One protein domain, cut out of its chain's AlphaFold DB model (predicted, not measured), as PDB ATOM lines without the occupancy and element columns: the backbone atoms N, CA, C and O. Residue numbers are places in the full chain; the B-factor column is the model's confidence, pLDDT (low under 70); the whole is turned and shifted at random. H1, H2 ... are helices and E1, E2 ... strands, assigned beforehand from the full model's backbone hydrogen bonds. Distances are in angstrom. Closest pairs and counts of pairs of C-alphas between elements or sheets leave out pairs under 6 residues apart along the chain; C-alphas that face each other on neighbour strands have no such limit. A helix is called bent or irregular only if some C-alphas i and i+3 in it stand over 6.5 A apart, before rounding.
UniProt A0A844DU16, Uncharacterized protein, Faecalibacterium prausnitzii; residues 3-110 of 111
ATOM      1  N   SER A   3     146.107  88.531  74.626       83.56
ATOM      2  CA  SER A   3     147.498  88.984  74.798       83.56
ATOM      3  C   SER A   3     147.664  90.509  74.759       83.56
ATOM      4  O   SER A   3     148.311  91.078  75.635       83.56
ATOM      5  N   LYS A   4     147.006  91.193  73.811       88.00
ATOM      6  CA  LYS A   4     147.025  92.665  73.718       88.00
ATOM      7  C   LYS A   4     146.475  93.311  74.992       88.00
ATOM      8  O   LYS A   4     147.035  94.286  75.480       88.00
ATOM      9  N   LYS A   5     145.405  92.745  75.559       87.75
ATOM     10  CA  LYS A   5     144.800  93.242  76.804       87.75
ATOM     11  C   LYS A   5     145.760  93.097  77.985       87.75
ATOM     12  O   LYS A   5     145.907  94.043  78.749       87.75
ATOM     13  N   VAL A   6     146.440  91.955  78.103       93.06
ATOM     14  CA  VAL A   6     147.453  91.733  79.150       93.06
ATOM     15  C   VAL A   6     148.575  92.765  79.043       93.06
ATOM     16  O   VAL A   6     148.899  93.405  80.040       93.06
ATOM     17  N   PHE A   7     149.101  92.995  77.838       95.44
ATOM     18  CA  PHE A   7     150.146  93.995  77.618       95.44
ATOM     19  C   PHE A   7     149.705  95.401  78.051       95.44
ATOM     20  O   PHE A   7     150.413  96.058  78.805       95.44
ATOM     21  N   LEU A   8     148.500  95.834  77.661       93.62
ATOM     22  CA  LEU A   8     147.962  97.143  78.052       93.62
ATOM     23  C   LEU A   8     147.773  97.285  79.569       93.62
ATOM     24  O   LEU A   8     147.905  98.388  80.096       93.62
ATOM     25  N   VAL A   9     147.449  96.197  80.273       93.19
ATOM     26  CA  VAL A   9     147.336  96.190  81.741       93.19
ATOM     27  C   VAL A   9     148.712  96.308  82.395       93.19
ATOM     28  O   VAL A   9     148.860  97.065  83.355       93.19
ATOM     29  N   LEU A  10     149.718  95.595  81.882       96.44
ATOM     30  CA  LEU A  10     151.094  95.681  82.377       96.44
ATOM     31  C   LEU A  10     151.693  97.070  82.135       96.44
ATOM     32  O   LEU A  10     152.234  97.660  83.064       96.44
ATOM     33  N   GLU A  11     151.511  97.626  80.935       96.75
ATOM     34  CA  GLU A  11     151.918  98.993  80.585       96.75
ATOM     35  C   GLU A  11     151.273 100.020  81.527       96.75
ATOM     36  O   GLU A  11     151.969 100.863  82.089       96.75
ATOM     37  N   ARG A  12     149.963  99.895  81.804       96.06
ATOM     38  CA  ARG A  12     149.269 100.754  82.779       96.06
ATOM     39  C   ARG A  12     149.895 100.670  84.165       96.06
ATOM     40  O   ARG A  12     150.095 101.699  84.799       96.06
ATOM     41  N   LYS A  13     150.163  99.455  84.657       96.31
ATOM     42  CA  LYS A  13     150.771  99.250  85.980       96.31
ATOM     43  C   LYS A  13     152.173  99.851  86.044       96.31
ATOM     44  O   LYS A  13     152.471 100.539  87.011       96.31
ATOM     45  N   ALA A  14     152.992  99.649  85.014       97.56
ATOM     46  CA  ALA A  14     154.325 100.238  84.933       97.56
ATOM     47  C   ALA A  14     154.271 101.776  84.957       97.56
ATOM     48  O   ALA A  14     155.003 102.395  85.722       97.56
ATOM     49  N   LEU A  15     153.349 102.388  84.204       97.75
ATOM     50  CA  LEU A  15     153.136 103.840  84.230       97.75
ATOM     51  C   LEU A  15     152.674 104.335  85.606       97.75
ATOM     52  O   LEU A  15     153.174 105.347  86.079       97.75
ATOM     53  N   LYS A  16     151.777 103.616  86.290       95.50
ATOM     54  CA  LYS A  16     151.390 103.970  87.667       95.50
ATOM     55  C   LYS A  16     152.559 103.844  88.648       95.50
ATOM     56  O   LYS A  16     152.663 104.647  89.555       95.50
ATOM     57  N   MET A  17     153.456 102.875  88.475       96.81
ATOM     58  CA  MET A  17     154.666 102.801  89.305       96.81
ATOM     59  C   MET A  17     155.630 103.956  89.014       96.81
ATOM     60  O   MET A  17     156.280 104.462  89.927       96.81
ATOM     61  N   LEU A  18     155.693 104.404  87.757       96.94
ATOM     62  CA  LEU A  18     156.525 105.530  87.348       96.94
ATOM     63  C   LEU A  18     156.151 106.827  88.074       96.94
ATOM     64  O   LEU A  18     157.053 107.609  88.353       96.94
ATOM     65  N   SER A  19     154.884 107.038  88.454       95.69
ATOM     66  CA  SER A  19     154.483 108.247  89.191       95.69
ATOM     67  C   SER A  19     155.186 108.395  90.546       95.69
ATOM     68  O   SER A  19     155.334 109.510  91.028       95.69
ATOM     69  N   TYR A  20     155.647 107.297  91.157       94.94
ATOM     70  CA  TYR A  20     156.395 107.336  92.420       94.94
ATOM     71  C   TYR A  20     157.888 107.634  92.240       94.94
ATOM     72  O   TYR A  20     158.556 108.001  93.200       94.94
ATOM     73  N   VAL A  21     158.423 107.445  91.030       96.56
ATOM     74  CA  VAL A  21     159.862 107.562  90.742       96.56
ATOM     75  C   VAL A  21     160.165 108.815  89.924       96.56
ATOM     76  O   VAL A  21     161.167 109.486  90.156       96.56
ATOM     77  N   ASN A  22     159.310 109.132  88.953       97.25
ATOM     78  CA  ASN A  22     159.446 110.274  88.063       97.25
ATOM     79  C   ASN A  22     158.060 110.797  87.655       97.25
ATOM     80  O   ASN A  22     157.496 110.413  86.627       97.25
ATOM     81  N   ASP A  23     157.528 111.688  88.487       95.19
ATOM     82  CA  ASP A  23     156.199 112.277  88.326       95.19
ATOM     83  C   ASP A  23     156.053 113.085  87.021       95.19
ATOM     84  O   ASP A  23     155.049 112.964  86.321       95.19
ATOM     85  N   GLU A  24     157.074 113.841  86.609       95.88
ATOM     86  CA  GLU A  24     157.003 114.613  85.360       95.88
ATOM     87  C   GLU A  24     156.984 113.724  84.113       95.88
ATOM     88  O   GLU A  24     156.217 113.983  83.183       95.88
ATOM     89  N   LEU A  25     157.762 112.636  84.098       97.00
ATOM     90  CA  LEU A  25     157.700 111.670  83.002       97.00
ATOM     91  C   LEU A  25     156.368 110.909  82.998       97.00
ATOM     92  O   LEU A  25     155.810 110.649  81.932       97.00
ATOM     93  N   TYR A  26     155.824 110.583  84.173       98.12
ATOM     94  CA  TYR A  26     154.487 110.005  84.289       98.12
ATOM     95  C   TYR A  26     153.423 110.916  83.663       98.12
ATOM     96  O   TYR A  26     152.648 110.458  82.819       98.12
ATOM     97  N   LYS A  27     153.431 112.208  84.014       97.25
ATOM     98  CA  LYS A  27     152.506 113.212  83.474       97.25
ATOM     99  C   LYS A  27     152.590 113.333  81.951       97.25
ATOM    100  O   LYS A  27     151.569 113.551  81.310       97.25
ATOM    101  N   GLU A  28     153.766 113.140  81.359       96.31
ATOM    102  CA  GLU A  28     153.934 113.104  79.900       96.31
ATOM    103  C   GLU A  28     153.390 111.826  79.252       96.31
ATOM    104  O   GLU A  28     152.737 111.873  78.205       96.31
ATOM    105  N   LEU A  29     153.682 110.662  79.840       97.81
ATOM    106  CA  LEU A  29     153.415 109.368  79.211       97.81
ATOM    107  C   LEU A  29     151.990 108.867  79.442       97.81
ATOM    108  O   LEU A  29     151.415 108.219  78.565       97.81
ATOM    109  N   TYR A  30     151.403 109.146  80.605       98.12
ATOM    110  CA  TYR A  30     150.107 108.587  80.963       98.12
ATOM    111  C   TYR A  30     148.962 109.082  80.062       98.12
ATOM    112  O   TYR A  30     148.232 108.233  79.547       98.12
ATOM    113  N   PRO A  31     148.837 110.384  79.733       97.81
ATOM    114  CA  PRO A  31     147.839 110.849  78.767       97.81
ATOM    115  C   PRO A  31     148.012 110.218  77.378       97.81
ATOM    116  O   PRO A  31     147.026 109.881  76.726       97.81
ATOM    117  N   ARG A  32     149.257 109.975  76.937       97.62
ATOM    118  CA  ARG A  32     149.545 109.280  75.666       97.62
ATOM    119  C   ARG A  32     149.071 107.827  75.703       97.62
ATOM    120  O   ARG A  32     148.485 107.341  74.737       97.62
ATOM    121  N   TYR A  33     149.279 107.137  76.824       98.06
ATOM    122  CA  TYR A  33     148.738 105.794  77.037       98.06
ATOM    123  C   TYR A  33     147.202 105.788  77.027       98.06
ATOM    124  O   TYR A  33     146.598 104.908  76.413       98.06
ATOM    125  N   LEU A  34     146.560 106.774  77.660       97.88
ATOM    126  CA  LEU A  34     145.102 106.901  77.650       97.88
ATOM    127  C   LEU A  34     144.561 107.132  76.227       97.88
ATOM    128  O   LEU A  34     143.599 106.468  75.834       97.88
ATOM    129  N   ARG A  35     145.239 107.952  75.410       97.94
ATOM    130  CA  ARG A  35     144.946 108.060  73.967       97.94
ATOM    131  C   ARG A  35     145.090 106.723  73.249       97.94
ATOM    132  O   ARG A  35     144.189 106.304  72.530       97.94
ATOM    133  N   LYS A  36     146.191 106.003  73.492       96.69
ATOM    134  CA  LYS A  36     146.476 104.694  72.878       96.69
ATOM    135  C   LYS A  36     145.384 103.651  73.144       96.69
ATOM    136  O   LYS A  36     145.145 102.798  72.289       96.69
ATOM    137  N   ILE A  37     144.739 103.680  74.315       96.00
ATOM    138  CA  ILE A  37     143.629 102.763  74.636       96.00
ATOM    139  C   ILE A  37     142.262 103.250  74.138       96.00
ATOM    140  O   ILE A  37     141.311 102.470  74.182       96.00
ATOM    141  N   GLY A  38     142.174 104.485  73.636       97.25
ATOM    142  CA  GLY A  38     141.000 105.024  72.950       97.25
ATOM    143  C   GLY A  38     140.334 106.228  73.614       97.25
ATOM    144  O   GLY A  38     139.336 106.681  73.073       97.25
ATOM    145  N   ILE A  39     140.836 106.747  74.742       98.31
ATOM    146  CA  ILE A  39     140.274 107.962  75.361       98.31
ATOM    147  C   ILE A  39     140.603 109.175  74.487       98.31
ATOM    148  O   ILE A  39     141.750 109.357  74.074       98.31
ATOM    149  N   ASN A  40     139.615 110.037  74.247       98.25
ATOM    150  CA  ASN A  40     139.803 111.253  73.466       98.25
ATOM    151  C   ASN A  40     140.455 112.331  74.341       98.25
ATOM    152  O   ASN A  40     139.788 113.020  75.113       98.25
ATOM    153  N   ILE A  41     141.772 112.461  74.224       98.25
ATOM    154  CA  ILE A  41     142.571 113.512  74.863       98.25
ATOM    155  C   ILE A  41     143.257 114.288  73.733       98.25
ATOM    156  O   ILE A  41     143.736 113.644  72.799       98.25
ATOM    157  N   PRO A  42     143.326 115.627  73.758       97.50
ATOM    158  CA  PRO A  42     144.035 116.371  72.723       97.50
ATOM    159  C   PRO A  42     145.560 116.149  72.803       97.50
ATOM    160  O   PRO A  42     146.103 115.791  73.855       97.50
ATOM    161  N   GLU A  43     146.273 116.327  71.686       96.12
ATOM    162  CA  GLU A  43     147.734 116.126  71.635       96.12
ATOM    163  C   GLU A  43     148.492 117.141  72.502       96.12
ATOM    164  O   GLU A  43     149.470 116.788  73.160       96.12
ATOM    165  N   ASP A  44     147.981 118.368  72.588       95.75
ATOM    166  CA  ASP A  44     148.497 119.477  73.393       95.75
ATOM    167  C   ASP A  44     147.934 119.503  74.827       95.75
ATOM    168  O   ASP A  44     147.932 120.541  75.487       95.75
ATOM    169  N   TYR A  45     147.482 118.354  75.342       97.12
ATOM    170  CA  TYR A  45     146.866 118.230  76.668       97.12
ATOM    171  C   TYR A  45     147.684 118.827  77.822       97.12
ATOM    172  O   TYR A  45     147.075 119.315  78.768       97.12
ATOM    173  N   ARG A  46     149.025 118.791  77.753       94.75
ATOM    174  CA  ARG A  46     149.934 119.390  78.752       94.75
ATOM    175  C   ARG A  46     150.628 120.668  78.276       94.75
ATOM    176  O   ARG A  46     151.793 120.908  78.606       94.75
ATOM    177  N   GLU A  47     149.968 121.497  77.475       95.31
ATOM    178  CA  GLU A  47     150.543 122.801  77.134       95.31
ATOM    179  C   GLU A  47     150.879 123.598  78.410       95.31
ATOM    180  O   GLU A  47     150.120 123.633  79.380       95.31
ATOM    181  N   GLY A  48     152.070 124.199  78.445       94.94
ATOM    182  CA  GLY A  48     152.545 124.913  79.632       94.94
ATOM    183  C   GLY A  48     152.787 124.010  80.848       94.94
ATOM    184  O   GLY A  48     152.771 124.502  81.973       94.94
ATOM    185  N   LYS A  49     152.989 122.696  80.646       93.81
ATOM    186  CA  LYS A  49     153.179 121.673  81.699       93.81
ATOM    187  C   LYS A  49     151.992 121.520  82.657       93.81
ATOM    188  O   LYS A  49     152.132 120.889  83.706       93.81
ATOM    189  N   SER A  50     150.836 122.059  82.282       93.06
ATOM    190  CA  SER A  50     149.595 121.977  83.050       93.06
ATOM    191  C   SER A  50     148.874 120.650  82.805       93.06
ATOM    192  O   SER A  50     149.216 119.913  81.888       93.06
ATOM    193  N   GLY A  51     147.888 120.326  83.638       95.38
ATOM    194  CA  GLY A  51     147.136 119.077  83.542       95.38
ATOM    195  C   GLY A  51     147.786 117.905  84.274       95.38
ATOM    196  O   GLY A  51     149.007 117.729  84.310       95.38
ATOM    197  N   TYR A  52     146.936 117.088  84.883       97.25
ATOM    198  CA  TYR A  52     147.334 115.964  85.718       97.25
ATOM    199  C   TYR A  52     146.192 114.958  85.788       97.25
ATOM    200  O   TYR A  52     145.036 115.338  85.919       97.25
ATOM    201  N   ILE A  53     146.502 113.672  85.703       98.12
ATOM    202  CA  ILE A  53     145.527 112.614  85.968       98.12
ATOM    203  C   ILE A  53     146.172 111.748  87.021       98.12
ATOM    204  O   ILE A  53     147.252 111.217  86.781       98.12
ATOM    205  N   ASP A  54     145.538 111.646  88.178       97.94
ATOM    206  CA  ASP A  54     146.076 110.854  89.267       97.94
ATOM    207  C   ASP A  54     146.148 109.359  88.888       97.94
ATOM    208  O   ASP A  54     145.216 108.832  88.266       97.94
ATOM    209  N   PRO A  55     147.213 108.629  89.273       97.00
ATOM    210  CA  PRO A  55     147.343 107.203  88.983       97.00
ATOM    211  C   PRO A  55     146.225 106.345  89.585       97.00
ATOM    212  O   PRO A  55     146.020 105.226  89.111       97.00
ATOM    213  N   SER A  56     145.494 106.804  90.598       97.06
ATOM    214  CA  SER A  56     144.339 106.097  91.167       97.06
ATOM    215  C   SER A  56     143.047 106.280  90.367       97.06
ATOM    216  O   SER A  56     142.163 105.432  90.487       97.06
ATOM    217  N   ALA A  57     142.955 107.290  89.491       97.75
ATOM    218  CA  ALA A  57     141.761 107.523  88.686       97.75
ATOM    219  C   ALA A  57     141.382 106.275  87.866       97.75
ATOM    220  O   ALA A  57     142.223 105.602  87.248       97.75
ATOM    221  N   TYR A  58     140.093 105.949  87.881       96.44
ATOM    222  CA  TYR A  58     139.531 104.798  87.196       96.44
ATOM    223  C   TYR A  58     138.718 105.247  85.987       96.44
ATOM    224  O   TYR A  58     137.789 106.040  86.108       96.44
ATOM    225  N   PHE A  59     139.040 104.673  84.831       96.06
ATOM    226  CA  PHE A  59     138.270 104.824  83.605       96.06
ATOM    227  C   PHE A  59     137.666 103.477  83.246       96.06
ATOM    228  O   PHE A  59     138.393 102.491  83.061       96.06
ATOM    229  N   ASP A  60     136.345 103.455  83.161       91.88
ATOM    230  CA  ASP A  60     135.575 102.314  82.711       91.88
ATOM    231  C   ASP A  60     135.962 101.902  81.284       91.88
ATOM    232  O   ASP A  60     136.256 102.722  80.416       91.88
ATOM    233  N   GLY A  61     136.037 100.589  81.084       86.25
ATOM    234  CA  GLY A  61     136.657  99.962  79.925       86.25
ATOM    235  C   GLY A  61     135.686  99.298  78.957       86.25
ATOM    236  O   GLY A  61     136.158  98.507  78.138       86.25
ATOM    237  N   SER A  62     134.377  99.549  79.064       88.94
ATOM    238  CA  SER A  62     133.382  99.122  78.061       88.94
ATOM    239  C   SER A  62     133.660  99.761  76.716       88.94
ATOM    240  O   SER A  62     133.769  99.047  75.722       88.94
ATOM    241  N   ASP A  63     133.834 101.085  76.692       92.38
ATOM    242  CA  ASP A  63     134.286 101.803  75.506       92.38
ATOM    243  C   ASP A  63     134.999 103.112  75.871       92.38
ATOM    244  O   ASP A  63     134.380 104.153  76.088       92.38
ATOM    245  N   TYR A  64     136.335 103.076  75.874       95.69
ATOM    246  CA  TYR A  64     137.163 104.253  76.157       95.69
ATOM    247  C   TYR A  64     136.912 105.425  75.194       95.69
ATOM    248  O   TYR A  64     137.138 106.569  75.579       95.69
ATOM    249  N   ARG A  65     136.408 105.170  73.975       96.69
ATOM    250  CA  ARG A  65     136.145 106.210  72.956       96.69
ATOM    251  C   ARG A  65     134.997 107.137  73.332       96.69
ATOM    252  O   ARG A  65     134.833 108.186  72.715       96.69
ATOM    253  N   LEU A  66     134.202 106.755  74.330       96.75
ATOM    254  CA  LEU A  66     133.115 107.562  74.874       96.75
ATOM    255  C   LEU A  66     133.596 108.586  75.908       96.75
ATOM    256  O   LEU A  66     132.815 109.439  76.323       96.75
ATOM    257  N   ILE A  67     134.863 108.519  76.322       98.06
ATOM    258  CA  ILE A  67     135.448 109.419  77.314       98.06
ATOM    259  C   ILE A  67     136.258 110.490  76.583       98.06
ATOM    260  O   ILE A  67     137.182 110.175  75.830       98.06
ATOM    261  N   SER A  68     135.937 111.755  76.844       98.50
ATOM    262  CA  SER A  68     136.675 112.912  76.337       98.50
ATOM    263  C   SER A  68     137.176 113.782  77.488       98.50
ATOM    264  O   SER A  68     136.392 114.195  78.344       98.50
ATOM    265  N   ILE A  69     138.478 114.076  77.495       98.44
ATOM    266  CA  ILE A  69     139.155 114.892  78.512       98.44
ATOM    267  C   ILE A  69     139.765 116.106  77.816       98.44
ATOM    268  O   ILE A  69     140.559 115.952  76.888       98.44
ATOM    269  N   GLY A  70     139.397 117.303  78.261       98.25
ATOM    270  CA  GLY A  70     139.898 118.547  77.697       98.25
ATOM    271  C   GLY A  70     141.337 118.861  78.092       98.25
ATOM    272  O   GLY A  70     141.934 118.248  78.985       98.25
ATOM    273  N   LYS A  71     141.905 119.844  77.400       97.69
ATOM    274  CA  LYS A  71     143.271 120.329  77.604       97.69
ATOM    275  C   LYS A  71     143.487 120.824  79.037       97.69
ATOM    276  O   LYS A  71     142.596 121.424  79.626       97.69
ATOM    277  N   ASN A  72     144.675 120.583  79.592       97.62
ATOM    278  CA  ASN A  72     145.098 121.026  80.926       97.62
ATOM    279  C   ASN A  72     144.188 120.571  82.088       97.62
ATOM    280  O   ASN A  72     144.305 121.087  83.202       97.62
ATOM    281  N   THR A  73     143.306 119.590  81.867       97.88
ATOM    282  CA  THR A  73     142.392 119.077  82.897       97.88
ATOM    283  C   THR A  73     143.170 118.462  84.059       97.88
ATOM    284  O   THR A  73     144.166 117.772  83.861       97.88
ATOM    285  N   THR A  74     142.703 118.678  85.288       97.31
ATOM    286  CA  THR A  74     143.208 117.967  86.469       97.31
ATOM    287  C   THR A  74     142.158 116.984  86.976       97.31
ATOM    288  O   THR A  74     141.071 117.387  87.378       97.31
ATOM    289  N   ILE A  75     142.486 115.694  86.969       98.19
ATOM    290  CA  ILE A  75     141.675 114.613  87.534       98.19
ATOM    291  C   ILE A  75     142.361 114.141  88.813       98.19
ATOM    292  O   ILE A  75     143.490 113.654  88.782       98.19
ATOM    293  N   SER A  76     141.672 114.325  89.936       97.00
ATOM    294  CA  SER A  76     142.191 114.027  91.274       97.00
ATOM    295  C   SER A  76     142.121 112.537  91.624       97.00
ATOM    296  O   SER A  76     141.593 111.722  90.864       97.00
ATOM    297  N   ARG A  77     142.660 112.199  92.802       97.06
ATOM    298  CA  ARG A  77     142.629 110.848  93.372       97.06
ATOM    299  C   ARG A  77     141.227 110.255  93.413       97.06
ATOM    300  O   ARG A  77     140.264 110.960  93.695       97.06
ATOM    301  N   ASP A  78     141.163 108.953  93.150       97.31
ATOM    302  CA  ASP A  78     139.980 108.099  93.271       97.31
ATOM    303  C   ASP A  78     138.751 108.589  92.486       97.31
ATOM    304  O   ASP A  78     137.619 108.184  92.754       97.31
ATOM    305  N   VAL A  79     138.958 109.428  91.466       97.88
ATOM    306  CA  VAL A  79     137.905 109.783  90.513       97.88
ATOM    307  C   VAL A  79     137.563 108.560  89.669       97.88
ATOM    308  O   VAL A  79     138.437 107.930  89.070       97.88
ATOM    309  N   VAL A  80     136.271 108.252  89.588       96.81
ATOM    310  CA  VAL A  80     135.729 107.139  88.807       96.81
ATOM    311  C   VAL A  80     134.921 107.703  87.643       96.81
ATOM    312  O   VAL A  80     133.925 108.394  87.840       96.81
ATOM    313  N   VAL A  81     135.347 107.397  86.420       96.12
ATOM    314  CA  VAL A  81     134.670 107.782  85.178       96.12
ATOM    315  C   VAL A  81     134.007 106.541  84.594       96.12
ATOM    316  O   VAL A  81     134.694 105.625  84.137       96.12
ATOM    317  N   LEU A  82     132.674 106.509  84.628       93.31
ATOM    318  CA  LEU A  82     131.864 105.394  84.142       93.31
ATOM    319  C   LEU A  82     131.231 105.727  82.794       93.31
ATOM    320  O   LEU A  82     130.657 106.798  82.625       93.31
ATOM    321  N   THR A  83     131.313 104.789  81.853       91.94
ATOM    322  CA  THR A  83     130.565 104.843  80.588       91.94
ATOM    323  C   THR A  83     129.351 103.920  80.633       91.94
ATOM    324  O   THR A  83     128.347 104.214  79.993       91.94
ATOM    325  N   HIS A  84     129.406 102.856  81.441       87.25
ATOM    326  CA  HIS A  84     128.256 102.074  81.881       87.25
ATOM    327  C   HIS A  84     127.390 102.896  82.842       87.25
ATOM    328  O   HIS A  84     127.726 103.024  84.018       87.25
ATOM    329  N   ASP A  85     126.275 103.436  82.351       72.88
ATOM    330  CA  ASP A  85     125.381 104.262  83.170       72.88
ATOM    331  C   ASP A  85     124.404 103.395  83.982       72.88
ATOM    332  O   ASP A  85     124.391 103.421  85.210       72.88
ATOM    333  N   PHE A  86     123.625 102.544  83.305       74.19
ATOM    334  CA  PHE A  86     122.696 101.629  83.967       74.19
ATOM    335  C   PHE A  86     122.445 100.359  83.150       74.19
ATOM    336  O   PHE A  86     122.501 100.341  81.916       74.19
ATOM    337  N   SER A  87     122.141  99.275  83.863       75.38
ATOM    338  CA  SER A  87     121.747  97.996  83.281       75.38
ATOM    339  C   SER A  87     120.267  97.749  83.552       75.38
ATOM    340  O   SER A  87     119.864  97.552  84.695       75.38
ATOM    341  N   ILE A  88     119.452  97.721  82.495       80.38
ATOM    342  CA  ILE A  88     118.045  97.299  82.591       80.38
ATOM    343  C   ILE A  88     117.904  95.767  82.566       80.38
ATOM    344  O   ILE A  88     116.809  95.236  82.733       80.38
ATOM    345  N   VAL A  89     119.021  95.048  82.401       84.31
ATOM    346  CA  VAL A  89     119.067  93.591  82.227       84.31
ATOM    347  C   VAL A  89     118.279  92.876  83.314       84.31
ATOM    348  O   VAL A  89     117.506  91.979  83.008       84.31
ATOM    349  N   LYS A  90     118.408  93.295  84.577       79.94
ATOM    350  CA  LYS A  90     117.683  92.656  85.684       79.94
ATOM    351  C   LYS A  90     116.173  92.867  85.623       79.94
ATOM    352  O   LYS A  90     115.435  91.934  85.918       79.94
ATOM    353  N   GLY A  91     115.720  94.046  85.197       83.19
ATOM    354  CA  GLY A  91     114.298  94.319  84.986       83.19
ATOM    355  C   GLY A  91     113.729  93.521  83.812       83.19
ATOM    356  O   GLY A  91     112.670  92.917  83.943       83.19
ATOM    357  N   LEU A  92     114.463  93.451  82.698       85.00
ATOM    358  CA  LEU A  92     114.059  92.685  81.514       85.00
ATOM    359  C   LEU A  92     114.040  91.173  81.786       85.00
ATOM    360  O   LEU A  92     113.056  90.508  81.472       85.00
ATOM    361  N   GLN A  93     115.055  90.652  82.480       85.38
ATOM    362  CA  GLN A  93     115.095  89.253  82.918       85.38
ATOM    363  C   GLN A  93     113.899  88.898  83.810       85.38
ATOM    364  O   GLN A  93     113.332  87.817  83.669       85.38
ATOM    365  N   ALA A  94     113.480  89.805  84.699       88.81
ATOM    366  CA  ALA A  94     112.343  89.577  85.589       88.81
ATOM    367  C   ALA A  94     110.997  89.449  84.848       88.81
ATOM    368  O   ALA A  94     110.089  88.801  85.363       88.81
ATOM    369  N   ILE A  95     110.873  90.017  83.644       92.94
ATOM    370  CA  ILE A  95     109.680  89.899  82.786       92.94
ATOM    371  C   ILE A  95     109.854  88.865  81.658       92.94
ATOM    372  O   ILE A  95     109.079  88.858  80.704       92.94
ATOM    373  N   GLY A  96     110.869  87.998  81.752       90.62
ATOM    374  CA  GLY A  96     111.129  86.932  80.779       90.62
ATOM    375  C   GLY A  96     111.756  87.402  79.465       90.62
ATOM    376  O   GLY A  96     111.746  86.652  78.492       90.62
ATOM    377  N   GLN A  97     112.292  88.625  79.413       85.06
ATOM    378  CA  GLN A  97     113.017  89.132  78.251       85.06
ATOM    379  C   GLN A  97     114.521  88.896  78.399       85.06
ATOM    380  O   GLN A  97     115.130  89.238  79.417       85.06
ATOM    381  N   GLU A  98     115.140  88.344  77.355       78.31
ATOM    382  CA  GLU A  98     116.594  88.259  77.283       78.31
ATOM    383  C   GLU A  98     117.186  89.621  76.925       78.31
ATOM    384  O   GLU A  98     116.862  90.221  75.903       78.31
ATOM    385  N   ALA A  99     118.082  90.104  77.782       73.88
ATOM    386  CA  ALA A  99     118.880  91.287  77.524       73.88
ATOM    387  C   ALA A  99     120.305  91.041  78.005       73.88
ATOM    388  O   ALA A  99     120.526  90.593  79.132       73.88
ATOM    389  N   THR A 100     121.274  91.339  77.150       68.50
ATOM    390  CA  THR A 100     122.704  91.200  77.453       68.50
ATOM    391  C   THR A 100     123.403  92.542  77.605       68.50
ATOM    392  O   THR A 100     124.501  92.596  78.157       68.50
ATOM    393  N   ASP A 101     122.761  93.622  77.159       69.44
ATOM    394  CA  ASP A 101     123.418  94.906  76.976       69.44
ATOM    395  C   ASP A 101     123.061  95.936  78.045       69.44
ATOM    396  O   ASP A 101     122.021  95.918  78.710       69.44
ATOM    397  N   HIS A 102     124.004  96.844  78.223       77.81
ATOM    398  CA  HIS A 102     123.972  97.979  79.125       77.81
ATOM    399  C   HIS A 102     123.921  99.262  78.297       77.81
ATOM    400  O   HIS A 102     124.434  99.311  77.178       77.81
ATOM    401  N   PHE A 103     123.341 100.323  78.852       84.69
ATOM    402  CA  PHE A 103     123.368 101.617  78.183       84.69
ATOM    403  C   PHE A 103     124.715 102.291  78.424       84.69
ATOM    404  O   PHE A 103     125.131 102.487  79.570       84.69
ATOM    405  N   LEU A 104     125.383 102.646  77.327       89.56
ATOM    406  CA  LEU A 104     126.609 103.425  77.362       89.56
ATOM    407  C   LEU A 104     126.306 104.904  77.136       89.56
ATOM    408  O   LEU A 104     125.549 105.255  76.228       89.56
ATOM    409  N   LYS A 105     126.924 105.775  77.936       91.12
ATOM    410  CA  LYS A 105     126.832 107.228  77.767       91.12
ATOM    411  C   LYS A 105     128.216 107.865  77.621       91.12
ATOM    412  O   LYS A 105     129.135 107.494  78.352       91.12
ATOM    413  N   PRO A 106     128.374 108.837  76.703       94.56
ATOM    414  CA  PRO A 106     129.586 109.640  76.630       94.56
ATOM    415  C   PRO A 106     129.818 110.458  77.902       94.56
ATOM    416  O   PRO A 106     128.881 111.043  78.445       94.56
ATOM    417  N   VAL A 107     131.081 110.573  78.314       95.88
ATOM    418  CA  VAL A 107     131.522 111.427  79.424       95.88
ATOM    419  C   VAL A 107     132.482 112.482  78.892       95.88
ATOM    420  O   VAL A 107     133.437 112.170  78.181       95.88
ATOM    421  N   LYS A 108     132.228 113.745  79.239       97.06
ATOM    422  CA  LYS A 108     133.009 114.906  78.798       97.06
ATOM    423  C   LYS A 108     133.510 115.667  80.023       97.06
ATOM    424  O   LYS A 108     132.698 116.092  80.839       97.06
ATOM    425  N   ILE A 109     134.824 115.836  80.148       96.88
ATOM    426  CA  ILE A 109     135.461 116.518  81.281       96.88
ATOM    427  C   ILE A 109     136.201 117.750  80.754       96.88
ATOM    428  O   ILE A 109     137.168 117.593  80.013       96.88
ATOM    429  N   ALA A 110     135.740 118.944  81.146       87.19
ATOM    430  CA  ALA A 110     136.380 120.242  80.881       87.19
ATOM    431  C   ALA A 110     136.804 120.477  79.411       87.19
ATOM    432  O   ALA A 110     137.939 120.874  79.153       87.19
TER     433      ALA A 110
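Overview. This is residues 3 to 110 of the 111 residues of an uncharacterized protein of Faecalibacterium prausnitzii (UniProt A0A844DU16). A helical hairpin, H1 and H2, packs at one end of a loop-rich body that holds a small pair of parallel strands, E1 and E3; from this body a thin arm with E2 and H3 reaches far out and folds back, making much of the length. The 108 printed residues hold three named helices and three named strands, in the order H1 H2 E1 E2 H3 E3; the class is mostly helix, with under half of the residues in named elements. The whole is loose, with a radius of gyration of the C-alphas of 16.4 A, and spans 55 by 32 by 22 A.

Arrangement. Start with H1, residues 3 to 18, and H2, residues 23 to 37: this helical hairpin runs opposite ways at a shallow tilt of 19 degrees. They touch, the closest C-alphas being those of Leu 18 and Tyr 26, 5.8 A apart. Every O i to N i+4 pair is within hydrogen-bond range in H1 and in H3, residues 89 to 94; in H2 it is 9 of 11. Next find E1, residues 67 to 69, and its parallel neighbour E3, residues 107 to 109, where N 68 and O 107 are 2.9 A apart. E2, residues 84 to 86, pairs with no named strand, but its residues pair antiparallel with residues 103 to 104. H3 is apart from H1, H2 and E1.

Along the chain. Find C-alpha 3 at (147.498, 88.984, 74.798); from there H1 runs 22.6 A. H2 runs 20.9 A and is only just irregular, C-alphas 28 and 31 being 6.6 A apart. H3 begins at C-alpha 89, (119.067, 93.591, 82.227), and E3 ends at C-alpha 109, (135.461, 116.518, 81.281).

Size, cuts and confidence. The two C-alphas farthest apart, those of Gly 48 and Gly 96, are 56.2 A apart. The printed part has no cut; the links H2 to E1, E1 to E2 and H3 to E3 are long. Look for pLDDT under 70 at residues 100 to 101.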